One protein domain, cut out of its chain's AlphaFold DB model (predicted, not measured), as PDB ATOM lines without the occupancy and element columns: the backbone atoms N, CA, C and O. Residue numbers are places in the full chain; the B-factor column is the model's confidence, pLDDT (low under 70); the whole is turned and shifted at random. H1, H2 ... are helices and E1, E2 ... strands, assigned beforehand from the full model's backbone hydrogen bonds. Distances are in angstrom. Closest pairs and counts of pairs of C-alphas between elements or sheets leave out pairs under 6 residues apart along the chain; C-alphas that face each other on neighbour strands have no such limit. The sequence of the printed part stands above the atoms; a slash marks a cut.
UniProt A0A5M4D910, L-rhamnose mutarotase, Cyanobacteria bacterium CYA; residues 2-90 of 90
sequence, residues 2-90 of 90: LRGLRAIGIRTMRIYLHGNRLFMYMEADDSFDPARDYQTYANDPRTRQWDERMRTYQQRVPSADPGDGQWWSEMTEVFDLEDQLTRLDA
ATOM      1  N   LEU A   2     158.341 173.514 201.570       91.31
ATOM      2  CA  LEU A   2     159.330 174.005 200.574       91.31
ATOM      3  C   LEU A   2     160.615 173.161 200.460       91.31
ATOM      4  O   LEU A   2     161.032 172.801 199.365       91.31
ATOM      5  N   ARG A   3     161.216 172.770 201.594       92.50
ATOM      6  CA  ARG A   3     162.356 171.829 201.597       92.50
ATOM      7  C   ARG A   3     161.992 170.449 201.036       92.50
ATOM      8  O   ARG A   3     162.860 169.779 200.503       92.50
ATOM      9  N   GLY A   4     160.724 170.053 201.146       92.19
ATOM     10  CA  GLY A   4     160.198 168.813 200.581       92.19
ATOM     11  C   GLY A   4     160.232 168.823 199.057       92.19
ATOM     12  O   GLY A   4     160.700 167.852 198.488       92.19
ATOM     13  N   LEU A   5     159.862 169.938 198.411       93.06
ATOM     14  CA  LEU A   5     159.995 170.096 196.953       93.06
ATOM     15  C   LEU A   5     161.455 169.914 196.504       93.06
ATOM     16  O   LEU A   5     161.736 169.159 195.583       93.06
ATOM     17  N   ARG A   6     162.408 170.538 197.213       94.12
ATOM     18  CA  ARG A   6     163.843 170.360 196.920       94.12
ATOM     19  C   ARG A   6     164.322 168.926 197.165       94.12
ATOM     20  O   ARG A   6     165.185 168.455 196.432       94.12
ATOM     21  N   ALA A   7     163.798 168.260 198.194       93.50
ATOM     22  CA  ALA A   7     164.175 166.893 198.552       93.50
ATOM     23  C   ALA A   7     163.686 165.855 197.533       93.50
ATOM     24  O   ALA A   7     164.353 164.844 197.354       93.50
ATOM     25  N   ILE A   8     162.568 166.122 196.852       93.31
ATOM     26  CA  ILE A   8     162.057 165.269 195.771       93.31
ATOM     27  C   ILE A   8     162.680 165.595 194.405       93.31
ATOM     28  O   ILE A   8     162.199 165.106 193.400       93.31
ATOM     29  N   GLY A   9     163.725 166.426 194.342       94.94
ATOM     30  CA  GLY A   9     164.464 166.683 193.098       94.94
ATOM     31  C   GLY A   9     163.997 167.889 192.281       94.94
ATOM     32  O   GLY A   9     164.601 168.191 191.257       94.94
ATOM     33  N   ILE A  10     162.996 168.653 192.738       95.50
ATOM     34  CA  ILE A  10     162.600 169.898 192.060       95.50
ATOM     35  C   ILE A  10     163.684 170.954 192.278       95.50
ATOM     36  O   ILE A  10     164.059 171.258 193.415       95.50
ATOM     37  N   ARG A  11     164.186 171.544 191.194       96.38
ATOM     38  CA  ARG A  11     165.251 172.556 191.204       96.38
ATOM     39  C   ARG A  11     164.693 173.953 191.033       96.38
ATOM     40  O   ARG A  11     164.965 174.814 191.873       96.38
ATOM     41  N   THR A  12     163.826 174.135 190.056       96.19
ATOM     42  CA  THR A  12     163.155 175.406 189.801       96.19
ATOM     43  C   THR A  12     161.658 175.167 189.810       96.19
ATOM     44  O   THR A  12     161.186 174.160 189.302       96.19
ATOM     45  N   MET A  13     160.900 176.084 190.405       95.88
ATOM     46  CA  MET A  13     159.446 176.111 190.285       95.88
ATOM     47  C   MET A  13     158.991 177.562 190.224       95.88
ATOM     48  O   MET A  13     159.339 178.372 191.086       95.88
ATOM     49  N   ARG A  14     158.204 177.885 189.205       97.62
ATOM     50  CA  ARG A  14     157.561 179.183 189.022       97.62
ATOM     51  C   ARG A  14     156.100 178.935 188.695       97.62
ATOM     52  O   ARG A  14     155.792 178.084 187.870       97.62
ATOM     53  N   ILE A  15     155.210 179.672 189.346       96.94
ATOM     54  CA  ILE A  15     153.779 179.636 189.053       96.94
ATOM     55  C   ILE A  15     153.383 181.030 188.590       96.94
ATOM     56  O   ILE A  15     153.587 182.011 189.303       96.94
ATOM     57  N   TYR A  16     152.820 181.100 187.396       98.12
ATOM     58  CA  TYR A  16     152.338 182.316 186.767       98.12
ATOM     59  C   TYR A  16     150.813 182.313 186.784       98.12
ATOM     60  O   TYR A  16     150.192 181.258 186.669       98.12
ATOM     61  N   LEU A  17     150.211 183.492 186.916       97.12
ATOM     62  CA  LEU A  17     148.765 183.677 186.899       97.12
ATOM     63  C   LEU A  17     148.388 184.614 185.753       97.12
ATOM     64  O   LEU A  17     148.898 185.729 185.666       97.12
ATOM     65  N   HIS A  18     147.452 184.181 184.916       97.06
ATOM     66  CA  HIS A  18     146.817 185.016 183.904       97.06
ATOM     67  C   HIS A  18     145.298 184.850 183.980       97.06
ATOM     68  O   HIS A  18     144.769 183.770 183.711       97.06
ATOM     69  N   GLY A  19     144.583 185.905 184.380       95.62
ATOM     70  CA  GLY A  19     143.149 185.819 184.659       95.62
ATOM     71  C   GLY A  19     142.866 184.791 185.758       95.62
ATOM     72  O   GLY A  19     143.227 185.005 186.910       95.62
ATOM     73  N   ASN A  20     142.251 183.663 185.393       94.88
ATOM     74  CA  ASN A  20     141.990 182.526 186.285       94.88
ATOM     75  C   ASN A  20     142.819 181.271 185.946       94.88
ATOM     76  O   ASN A  20     142.506 180.177 186.426       94.88
ATOM     77  N   ARG A  21     143.838 181.400 185.089       95.94
ATOM     78  CA  ARG A  21     144.706 180.298 184.668       95.94
ATOM     79  C   ARG A  21     146.037 180.375 185.401       95.94
ATOM     80  O   ARG A  21     146.733 181.384 185.313       95.94
ATOM     81  N   LEU A  22     146.392 179.288 186.076       97.31
ATOM     82  CA  LEU A  22     147.737 179.077 186.589       97.31
ATOM     83  C   LEU A  22     148.558 178.292 185.564       97.31
ATOM     84  O   LEU A  22     148.059 177.325 184.991       97.31
ATOM     85  N   PHE A  23     149.805 178.698 185.364       97.19
ATOM     86  CA  PHE A  23     150.809 177.960 184.602       97.19
ATOM     87  C   PHE A  23     151.997 177.692 185.519       97.19
ATOM     88  O   PHE A  23     152.557 178.632 186.083       97.19
ATOM     89  N   MET A  24     152.350 176.425 185.707       96.00
ATOM     90  CA  MET A  24     153.522 176.033 186.480       96.00
ATOM     91  C   MET A  24     154.640 175.648 185.518       96.00
ATOM     92  O   MET A  24     154.454 174.777 184.678       96.00
ATOM     93  N   TYR A  25     155.794 176.284 185.672       95.69
ATOM     94  CA  TYR A  25     157.045 175.859 185.059       95.69
ATOM     95  C   TYR A  25     157.933 175.269 186.144       95.69
ATOM     96  O   TYR A  25     158.122 175.900 187.194       95.69
ATOM     97  N   MET A  26     158.489 174.090 185.897       94.62
ATOM     98  CA  MET A  26     159.439 173.473 186.807       94.62
ATOM     99  C   MET A  26     160.586 172.798 186.068       94.62
ATOM    100  O   MET A  26     160.393 172.209 185.014       94.62
ATOM    101  N   GLU A  27     161.760 172.862 186.682       95.56
ATOM    102  CA  GLU A  27     162.925 172.061 186.316       95.56
ATOM    103  C   GLU A  27     163.160 171.087 187.465       95.56
ATOM    104  O   GLU A  27     163.126 171.486 188.639       95.56
ATOM    105  N   ALA A  28     163.401 169.823 187.151       95.56
ATOM    106  CA  ALA A  28     163.702 168.786 188.124       95.56
ATOM    107  C   ALA A  28     164.927 167.985 187.676       95.56
ATOM    108  O   ALA A  28     165.362 168.098 186.535       95.56
ATOM    109  N   ASP A  29     165.500 167.210 188.593       95.75
ATOM    110  CA  ASP A  29     166.539 166.243 188.238       95.75
ATOM    111  C   ASP A  29     165.999 165.197 187.247       95.75
ATOM    112  O   ASP A  29     164.844 164.797 187.366       95.75
ATOM    113  N   ASP A  30     166.846 164.657 186.365       93.38
ATOM    114  CA  ASP A  30     166.468 163.616 185.384       93.38
ATOM    115  C   ASP A  30     165.828 162.370 186.018       93.38
ATOM    116  O   ASP A  30     165.060 161.649 185.388       93.38
ATOM    117  N   SER A  31     166.156 162.090 187.282       92.44
ATOM    118  CA  SER A  31     165.594 160.965 188.029       92.44
ATOM    119  C   SER A  31     164.188 161.224 188.578       92.44
ATOM    120  O   SER A  31     163.589 160.301 189.136       92.44
ATOM    121  N   PHE A  32     163.697 162.464 188.508       92.12
ATOM    122  CA  PHE A  32     162.399 162.857 189.040       92.12
ATOM    123  C   PHE A  32     161.264 162.205 188.255       92.12
ATOM    124  O   PHE A  32     161.180 162.315 187.036       92.12
ATOM    125  N   ASP A  33     160.360 161.561 188.980       87.88
ATOM    126  CA  ASP A  33     159.140 160.983 188.437       87.88
ATOM    127  C   ASP A  33     157.941 161.610 189.164       87.88
ATOM    128  O   ASP A  33     157.733 161.328 190.352       87.88
ATOM    129  N   PRO A  34     157.123 162.437 188.484       84.44
ATOM    130  CA  PRO A  34     155.962 163.073 189.092       84.44
ATOM    131  C   PRO A  34     154.989 162.083 189.747       84.44
ATOM    132  O   PRO A  34     154.446 162.379 190.811       84.44
ATOM    133  N   ALA A  35     154.780 160.898 189.162       82.88
ATOM    134  CA  ALA A  35     153.828 159.916 189.678       82.88
ATOM    135  C   ALA A  35     154.314 159.275 190.986       82.88
ATOM    136  O   ALA A  35     153.507 158.959 191.865       82.88
ATOM    137  N   ARG A  36     155.632 159.113 191.135       87.25
ATOM    138  CA  ARG A  36     156.269 158.521 192.319       87.25
ATOM    139  C   ARG A  36     156.577 159.560 193.397       87.25
ATOM    140  O   ARG A  36     156.255 159.366 194.569       87.25
ATOM    141  N   ASP A  37     157.220 160.655 193.021       88.44
ATOM    142  CA  ASP A  37     157.921 161.525 193.963       88.44
ATOM    143  C   ASP A  37     156.994 162.581 194.585       88.44
ATOM    144  O   ASP A  37     157.127 162.903 195.775       88.44
ATOM    145  N   TYR A  38     155.967 163.042 193.854       84.94
ATOM    146  CA  TYR A  38     154.943 163.911 194.445       84.94
ATOM    147  C   TYR A  38     154.140 163.212 195.544       84.94
ATOM    148  O   TYR A  38     153.713 163.889 196.479       84.94
ATOM    149  N   GLN A  39     153.983 161.883 195.505       82.44
ATOM    150  CA  GLN A  39     153.288 161.136 196.565       82.44
ATOM    151  C   GLN A  39     154.013 161.273 197.907       82.44
ATOM    152  O   GLN A  39     153.395 161.546 198.936       82.44
ATOM    153  N   THR A  40     155.346 161.174 197.896       82.56
ATOM    154  CA  THR A  40     156.171 161.390 199.093       82.56
ATOM    155  C   THR A  40     155.983 162.800 199.652       82.56
ATOM    156  O   THR A  40     155.816 162.976 200.858       82.56
ATOM    157  N   TYR A  41     155.956 163.811 198.782       85.19
ATOM    158  CA  TYR A  41     155.717 165.196 199.188       85.19
ATOM    159  C   TYR A  41     154.293 165.428 199.727       85.19
ATOM    160  O   TYR A  41     154.133 166.111 200.744       85.19
ATOM    161  N   ALA A  42     153.282 164.830 199.092       84.44
ATOM    162  CA  ALA A  42     151.867 164.929 199.461       84.44
ATOM    163  C   ALA A  42     151.529 164.211 200.782       84.44
ATOM    164  O   ALA A  42     150.528 164.529 201.429       84.44
ATOM    165  N   ASN A  43     152.376 163.272 201.213       86.38
ATOM    166  CA  ASN A  43     152.216 162.564 202.481       86.38
ATOM    167  C   ASN A  43     152.593 163.401 203.720       86.38
ATOM    168  O   ASN A  43     152.156 163.052 204.818       86.38
ATOM    169  N   ASP A  44     153.338 164.511 203.588       90.81
ATOM    170  CA  ASP A  44     153.562 165.441 204.713       90.81
ATOM    171  C   ASP A  44     152.216 166.092 205.111       90.81
ATOM    172  O   ASP A  44     151.567 166.725 204.271       90.81
ATOM    173  N   PRO A  45     151.784 165.998 206.386       93.19
ATOM    174  CA  PRO A  45     150.482 166.514 206.816       93.19
ATOM    175  C   PRO A  45     150.266 168.006 206.536       93.19
ATOM    176  O   PRO A  45     149.144 168.429 206.259       93.19
ATOM    177  N   ARG A  46     151.331 168.818 206.575       91.88
ATOM    178  CA  ARG A  46     151.241 170.254 206.269       91.88
ATOM    179  C   ARG A  46     151.098 170.486 204.776       91.88
ATOM    180  O   ARG A  46     150.383 171.402 204.386       91.88
ATOM    181  N   THR A  47     151.762 169.673 203.952       91.69
ATOM    182  CA  THR A  47     151.562 169.705 202.499       91.69
ATOM    183  C   THR A  47     150.112 169.373 202.162       91.69
ATOM    184  O   THR A  47     149.500 170.101 201.388       91.69
ATOM    185  N   ARG A  48     149.535 168.338 202.783       91.62
ATOM    186  CA  ARG A  48     148.133 167.958 202.563       91.62
ATOM    187  C   ARG A  48     147.156 169.059 202.972       91.62
ATOM    188  O   ARG A  48     146.310 169.438 202.174       91.62
ATOM    189  N   GLN A  49     147.318 169.631 204.168       94.69
ATOM    190  CA  GLN A  49     146.476 170.742 204.630       94.69
ATOM    191  C   GLN A  49     146.583 171.967 203.706       94.69
ATOM    192  O   GLN A  49     145.598 172.663 203.456       94.69
ATOM    193  N   TRP A  50     147.788 172.249 203.204       93.50
ATOM    194  CA  TRP A  50     147.997 173.307 202.224       93.50
ATOM    195  C   TRP A  50     147.292 173.001 200.897       93.50
ATOM    196  O   TRP A  50     146.596 173.875 200.383       93.50
ATOM    197  N   ASP A  51     147.426 171.780 200.375       92.00
ATOM    198  CA  ASP A  51     146.774 171.333 199.139       92.00
ATOM    199  C   ASP A  51     145.248 171.432 199.244       92.00
ATOM    200  O   ASP A  51     144.621 172.111 198.434       92.00
ATOM    201  N   GLU A  52     144.653 170.869 200.298       93.69
ATOM    202  CA  GLU A  52     143.212 170.947 200.574       93.69
ATOM    203  C   GLU A  52     142.710 172.394 200.574       93.69
ATOM    204  O   GLU A  52     141.686 172.705 199.965       93.69
ATOM    205  N   ARG A  53     143.463 173.312 201.196       95.81
ATOM    206  CA  ARG A  53     143.128 174.738 201.191       95.81
ATOM    207  C   ARG A  53     143.247 175.342 199.792       95.81
ATOM    208  O   ARG A  53     142.351 176.077 199.383       95.81
ATOM    209  N   MET A  54     144.325 175.071 199.059       94.50
ATOM    210  CA  MET A  54     144.529 175.615 197.710       94.50
ATOM    211  C   MET A  54     143.473 175.128 196.720       94.50
ATOM    212  O   MET A  54     143.012 175.919 195.897       94.50
ATOM    213  N   ARG A  55     143.007 173.883 196.859       93.06
ATOM    214  CA  ARG A  55     141.914 173.328 196.052       93.06
ATOM    215  C   ARG A  55     140.605 174.106 196.174       93.06
ATOM    216  O   ARG A  55     139.818 174.086 195.241       93.06
ATOM    217  N   THR A  56     140.384 174.842 197.266       96.00
ATOM    218  CA  THR A  56     139.199 175.713 197.404       96.00
ATOM    219  C   THR A  56     139.273 176.988 196.562       96.00
ATOM    220  O   THR A  56     138.246 177.599 196.277       96.00
ATOM    221  N   TYR A  57     140.477 177.388 196.145       95.19
ATOM    222  CA  TYR A  57     140.714 178.574 195.318       95.19
ATOM    223  C   TYR A  57     140.968 178.238 193.847       95.19
ATOM    224  O   TYR A  57     141.028 179.137 193.010       95.19
ATOM    225  N   GLN A  58     141.178 176.962 193.534       95.50
ATOM    226  CA  GLN A  58     141.594 176.497 192.220       95.50
ATOM    227  C   GLN A  58     140.493 175.675 191.563       95.50
ATOM    228  O   GLN A  58     139.666 175.050 192.220       95.50
ATOM    229  N   GLN A  59     140.527 175.643 190.238       94.31
ATOM    230  CA  GLN A  59     139.688 174.777 189.427       94.31
ATOM    231  C   GLN A  59     140.553 174.125 188.355       94.31
ATOM    232  O   GLN A  59     141.471 174.760 187.824       94.31
ATOM    233  N   ARG A  60     140.248 172.867 188.027       94.94
ATOM    234  CA  ARG A  60     140.893 172.170 186.910       94.94
ATOM    235  C   ARG A  60     140.626 172.935 185.614       94.94
ATOM    236  O   ARG A  60     139.606 173.616 185.468       94.94
ATOM    237  N   VAL A  61     141.554 172.844 184.667       94.69
ATOM    238  CA  VAL A  61     141.331 173.450 183.353       94.69
ATOM    239  C   VAL A  61     140.170 172.725 182.648       94.69
ATOM    240  O   VAL A  61     140.032 171.518 182.827       94.69
ATOM    241  N   PRO A  62     139.326 173.407 181.849       93.19
ATOM    242  CA  PRO A  62     138.163 172.763 181.219       93.19
ATOM    243  C   PRO A  62     138.508 171.585 180.300       93.19
ATOM    244  O   PRO A  62     137.670 170.722 180.073       93.19
ATOM    245  N   SER A  63     139.729 171.565 179.767       92.12
ATOM    246  CA  SER A  63     140.254 170.514 178.895       92.12
ATOM    247  C   SER A  63     140.943 169.369 179.645       92.12
ATOM    248  O   SER A  63     141.521 168.506 178.993       92.12
ATOM    249  N   ALA A  64     140.957 169.378 180.981       93.31
ATOM    250  CA  ALA A  64     141.571 168.313 181.767       93.31
ATOM    251  C   ALA A  64     140.810 166.994 181.569       93.31
ATOM    252  O   ALA A  64     139.577 167.005 181.532       93.31
ATOM    253  N   ASP A  65     141.525 165.868 181.491       91.00
ATOM    254  CA  ASP A  65     140.893 164.552 181.403       91.00
ATOM    255  C   ASP A  65     140.110 164.274 182.702       91.00
ATOM    256  O   ASP A  65     140.688 164.257 183.793       91.00
ATOM    257  N   PRO A  66     138.784 164.063 182.654       87.50
ATOM    258  CA  PRO A  66     138.011 163.755 183.851       87.50
ATOM    259  C   PRO A  66     138.478 162.487 184.588       87.50
ATOM    260  O   PRO A  66     138.249 162.390 185.792       87.50
ATOM    261  N   GLY A  67     139.112 161.538 183.889       88.62
ATOM    262  CA  GLY A  67     139.496 160.219 184.398       88.62
ATOM    263  C   GLY A  67     140.928 160.090 184.923       88.62
ATOM    264  O   GLY A  67     141.234 159.076 185.544       88.62
ATOM    265  N   ASP A  68     141.799 161.084 184.722       87.38
ATOM    266  CA  ASP A  68     143.220 160.987 185.109       87.38
ATOM    267  C   ASP A  68     143.477 161.201 186.616       87.38
ATOM    268  O   ASP A  68     144.544 160.865 187.128       87.38
ATOM    269  N   GLY A  69     142.508 161.772 187.340       82.31
ATOM    270  CA  GLY A  69     142.637 162.124 188.756       82.31
ATOM    271  C   GLY A  69     143.649 163.241 189.060       82.31
ATOM    272  O   GLY A  69     143.899 163.526 190.235       82.31
ATOM    273  N   GLN A  70     144.220 163.900 188.046       86.19
ATOM    274  CA  GLN A  70     145.266 164.909 188.200       86.19
ATOM    275  C   GLN A  70     144.679 166.307 188.420       86.19
ATOM    276  O   GLN A  70     143.720 166.730 187.764       86.19
ATOM    277  N   TRP A  71     145.257 167.055 189.366       88.56
ATOM    278  CA  TRP A  71     144.821 168.427 189.655       88.56
ATOM    279  C   TRP A  71     145.399 169.444 188.668       88.56
ATOM    280  O   TRP A  71     144.690 170.339 188.208       88.56
ATOM    281  N   TRP A  72     146.678 169.277 188.328       91.00
ATOM    282  CA  TRP A  72     147.352 170.001 187.257       91.00
ATOM    283  C   TRP A  72     147.248 169.195 185.964       91.00
ATOM    284  O   TRP A  72     147.245 167.969 186.005       91.00
ATOM    285  N   SER A  73     147.143 169.882 184.831       92.56
ATOM    286  CA  SER A  73     147.161 169.248 183.513       92.56
ATOM    287  C   SER A  73     148.501 169.521 182.854       92.56
ATOM    288  O   SER A  73     148.880 170.685 182.710       92.56
ATOM    289  N   GLU A  74     149.193 168.450 182.479       91.00
ATOM    290  CA  GLU A  74     150.480 168.506 181.788       91.00
ATOM    291  C   GLU A  74     150.367 169.240 180.449       91.00
ATOM    292  O   GLU A  74     149.338 169.200 179.766       91.00
ATOM    293  N   MET A  75     151.450 169.912 180.072       92.25
ATOM    294  CA  MET A  75     151.582 170.578 178.780       92.25
ATOM    295  C   MET A  75     152.698 169.909 177.989       92.25
ATOM    296  O   MET A  75     153.763 169.624 178.522       92.25
ATOM    297  N   THR A  76     152.465 169.684 176.699       93.44
ATOM    298  CA  THR A  76     153.511 169.211 175.793       93.44
ATOM    299  C   THR A  76     154.364 170.396 175.366       93.44
ATOM    300  O   THR A  76     153.849 171.350 174.779       93.44
ATOM    301  N   GLU A  77     155.662 170.341 175.650       94.25
ATOM    302  CA  GLU A  77     156.617 171.264 175.048       94.25
ATOM    303  C   GLU A  77     156.652 171.035 173.534       94.25
ATOM    304  O   GLU A  77     156.814 169.914 173.057       94.25
ATOM    305  N   VAL A  78     156.448 172.106 172.770       97.56
ATOM    306  CA  VAL A  78     156.427 172.061 171.299       97.56
ATOM    307  C   VAL A  78     157.565 172.861 170.667       97.56
ATOM    308  O   VAL A  78     157.740 172.811 169.451       97.56
ATOM    309  N   PHE A  79     158.315 173.617 171.472       97.12
ATOM    310  CA  PHE A  79     159.434 174.441 171.032       97.12
ATOM    311  C   PHE A  79     160.329 174.826 172.217       97.12
ATOM    312  O   PHE A  79     159.825 175.342 173.214       97.12
ATOM    313  N   ASP A  80     161.639 174.679 172.037       96.25
ATOM    314  CA  ASP A  80     162.689 175.220 172.902       96.25
ATOM    315  C   ASP A  80     163.782 175.833 172.008       96.25
ATOM    316  O   ASP A  80     164.265 175.191 171.066       96.25
ATOM    317  N   LEU A  81     164.118 177.102 172.275       96.81
ATOM    318  CA  LEU A  81     165.084 177.885 171.503       96.81
ATOM    319  C   LEU A  81     166.527 177.400 171.696       96.81
ATOM    320  O   LEU A  81     167.255 177.307 170.710       96.81
ATOM    321  N   GLU A  82     166.939 177.109 172.928       96.81
ATOM    322  CA  GLU A  82     168.304 176.668 173.245       96.81
ATOM    323  C   GLU A  82     168.576 175.298 172.615       96.81
ATOM    324  O   GLU A  82     169.631 175.062 172.020       96.81
ATOM    325  N   ASP A  83     167.568 174.431 172.635       96.00
ATOM    326  CA  ASP A  83     167.571 173.145 171.945       96.00
ATOM    327  C   ASP A  83     167.714 173.300 170.424       96.00
ATOM    328  O   ASP A  83     168.436 172.532 169.783       96.00
ATOM    329  N   GLN A  84     167.046 174.295 169.822       97.31
ATOM    330  CA  GLN A  84     167.206 174.574 168.390       97.31
ATOM    331  C   GLN A  84     168.615 175.072 168.068       97.31
ATOM    332  O   GLN A  84     169.211 174.604 167.100       97.31
ATOM    333  N   LEU A  85     169.150 176.003 168.863       97.69
ATOM    334  CA  LEU A  85     170.496 176.547 168.665       97.69
ATOM    335  C   LEU A  85     171.556 175.447 168.793       97.69
ATOM    336  O   LEU A  85     172.393 175.299 167.907       97.69
ATOM    337  N   THR A  86     171.436 174.588 169.807       97.12
ATOM    338  CA  THR A  86     172.339 173.446 170.020       97.12
ATOM    339  C   THR A  86     172.382 172.502 168.816       97.12
ATOM    340  O   THR A  86     173.443 171.989 168.470       97.12
ATOM    341  N   ARG A  87     171.244 172.269 168.149       94.75
ATOM    342  CA  ARG A  87     171.171 171.409 166.950       94.75
ATOM    343  C   ARG A  87     171.705 172.077 165.686       94.75
ATOM    344  O   ARG A  87     172.061 171.364 164.757       94.75
ATOM    345  N   LEU A  88     171.697 173.408 165.616       95.38
ATOM    346  CA  LEU A  88     172.269 174.156 164.492       95.38
ATOM    347  C   LEU A  88     173.799 174.206 164.559       95.38
ATOM    348  O   LEU A  88     174.443 174.217 163.512       95.38
ATOM    349  N   ASP A  89     174.352 174.239 165.772       92.44
ATOM    350  CA  ASP A  89     175.798 174.274 166.017       92.44
ATOM    351  C   ASP A  89     176.468 172.879 165.976       92.44
ATOM    352  O   ASP A  89     177.698 172.794 166.035       92.44
ATOM    353  N   ALA A  90     175.680 171.798 165.885       79.62
ATOM    354  CA  ALA A  90     176.130 170.401 165.811       79.62
ATOM    355  C   ALA A  90     176.363 169.922 164.367       79.62
ATOM    356  O   ALA A  90     177.369 169.204 164.150       79.62
TER     357      ALA A  90
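This is residues 2 to 90 of the 90 residues of the protein "L-rhamnose mutarotase" of Cyanobacteria bacterium CYA (UniProt A0A5M4D910). A long two-stranded hairpin, E1 and E2, makes one side of a loose frame, with H1 and H2 towards its open end and H3 on another side. A free tail, residues 76 to 90 with H4, sticks out. The printed part has 89 residues, in the order H1 E1 E2 H2 H3 H4, class mixed; it is loose, radius of gyration of the C-alphas 15.6 A, and spans 49 by 31 by 25 A.

E1, residues 10 to 18, is 23.3 A long from (162.600, 169.898, 192.060); E2, 21 to 28, is 22.5 A. H1 is 2 to 7, H2 34 to 42, H3 45 to 55, 15.4 A, and H4 81 to 88, ending at (172.269, 174.156, 164.492).

E1 and E2 are antiparallel at 166 degrees, a hairpin; N 14 and O 25 are 2.8 A apart. H1 is near E1, with 7 pairs of C-alphas within 10 A. H1 and H2 are close but not clearly touching, closest C-alphas Gly 4 and Tyr 41, 5.9 A. H2 and H3 likewise, Ala 42 and Arg 48, 5.7 A. Every O i to N i+4 pair is within hydrogen-bond range in H1, H3 and H4, and 3 of 5 in H2.

The printed part has no cut. The link from H3 to H4, 25 residues, is long. No printed residue is under 70 in pLDDT.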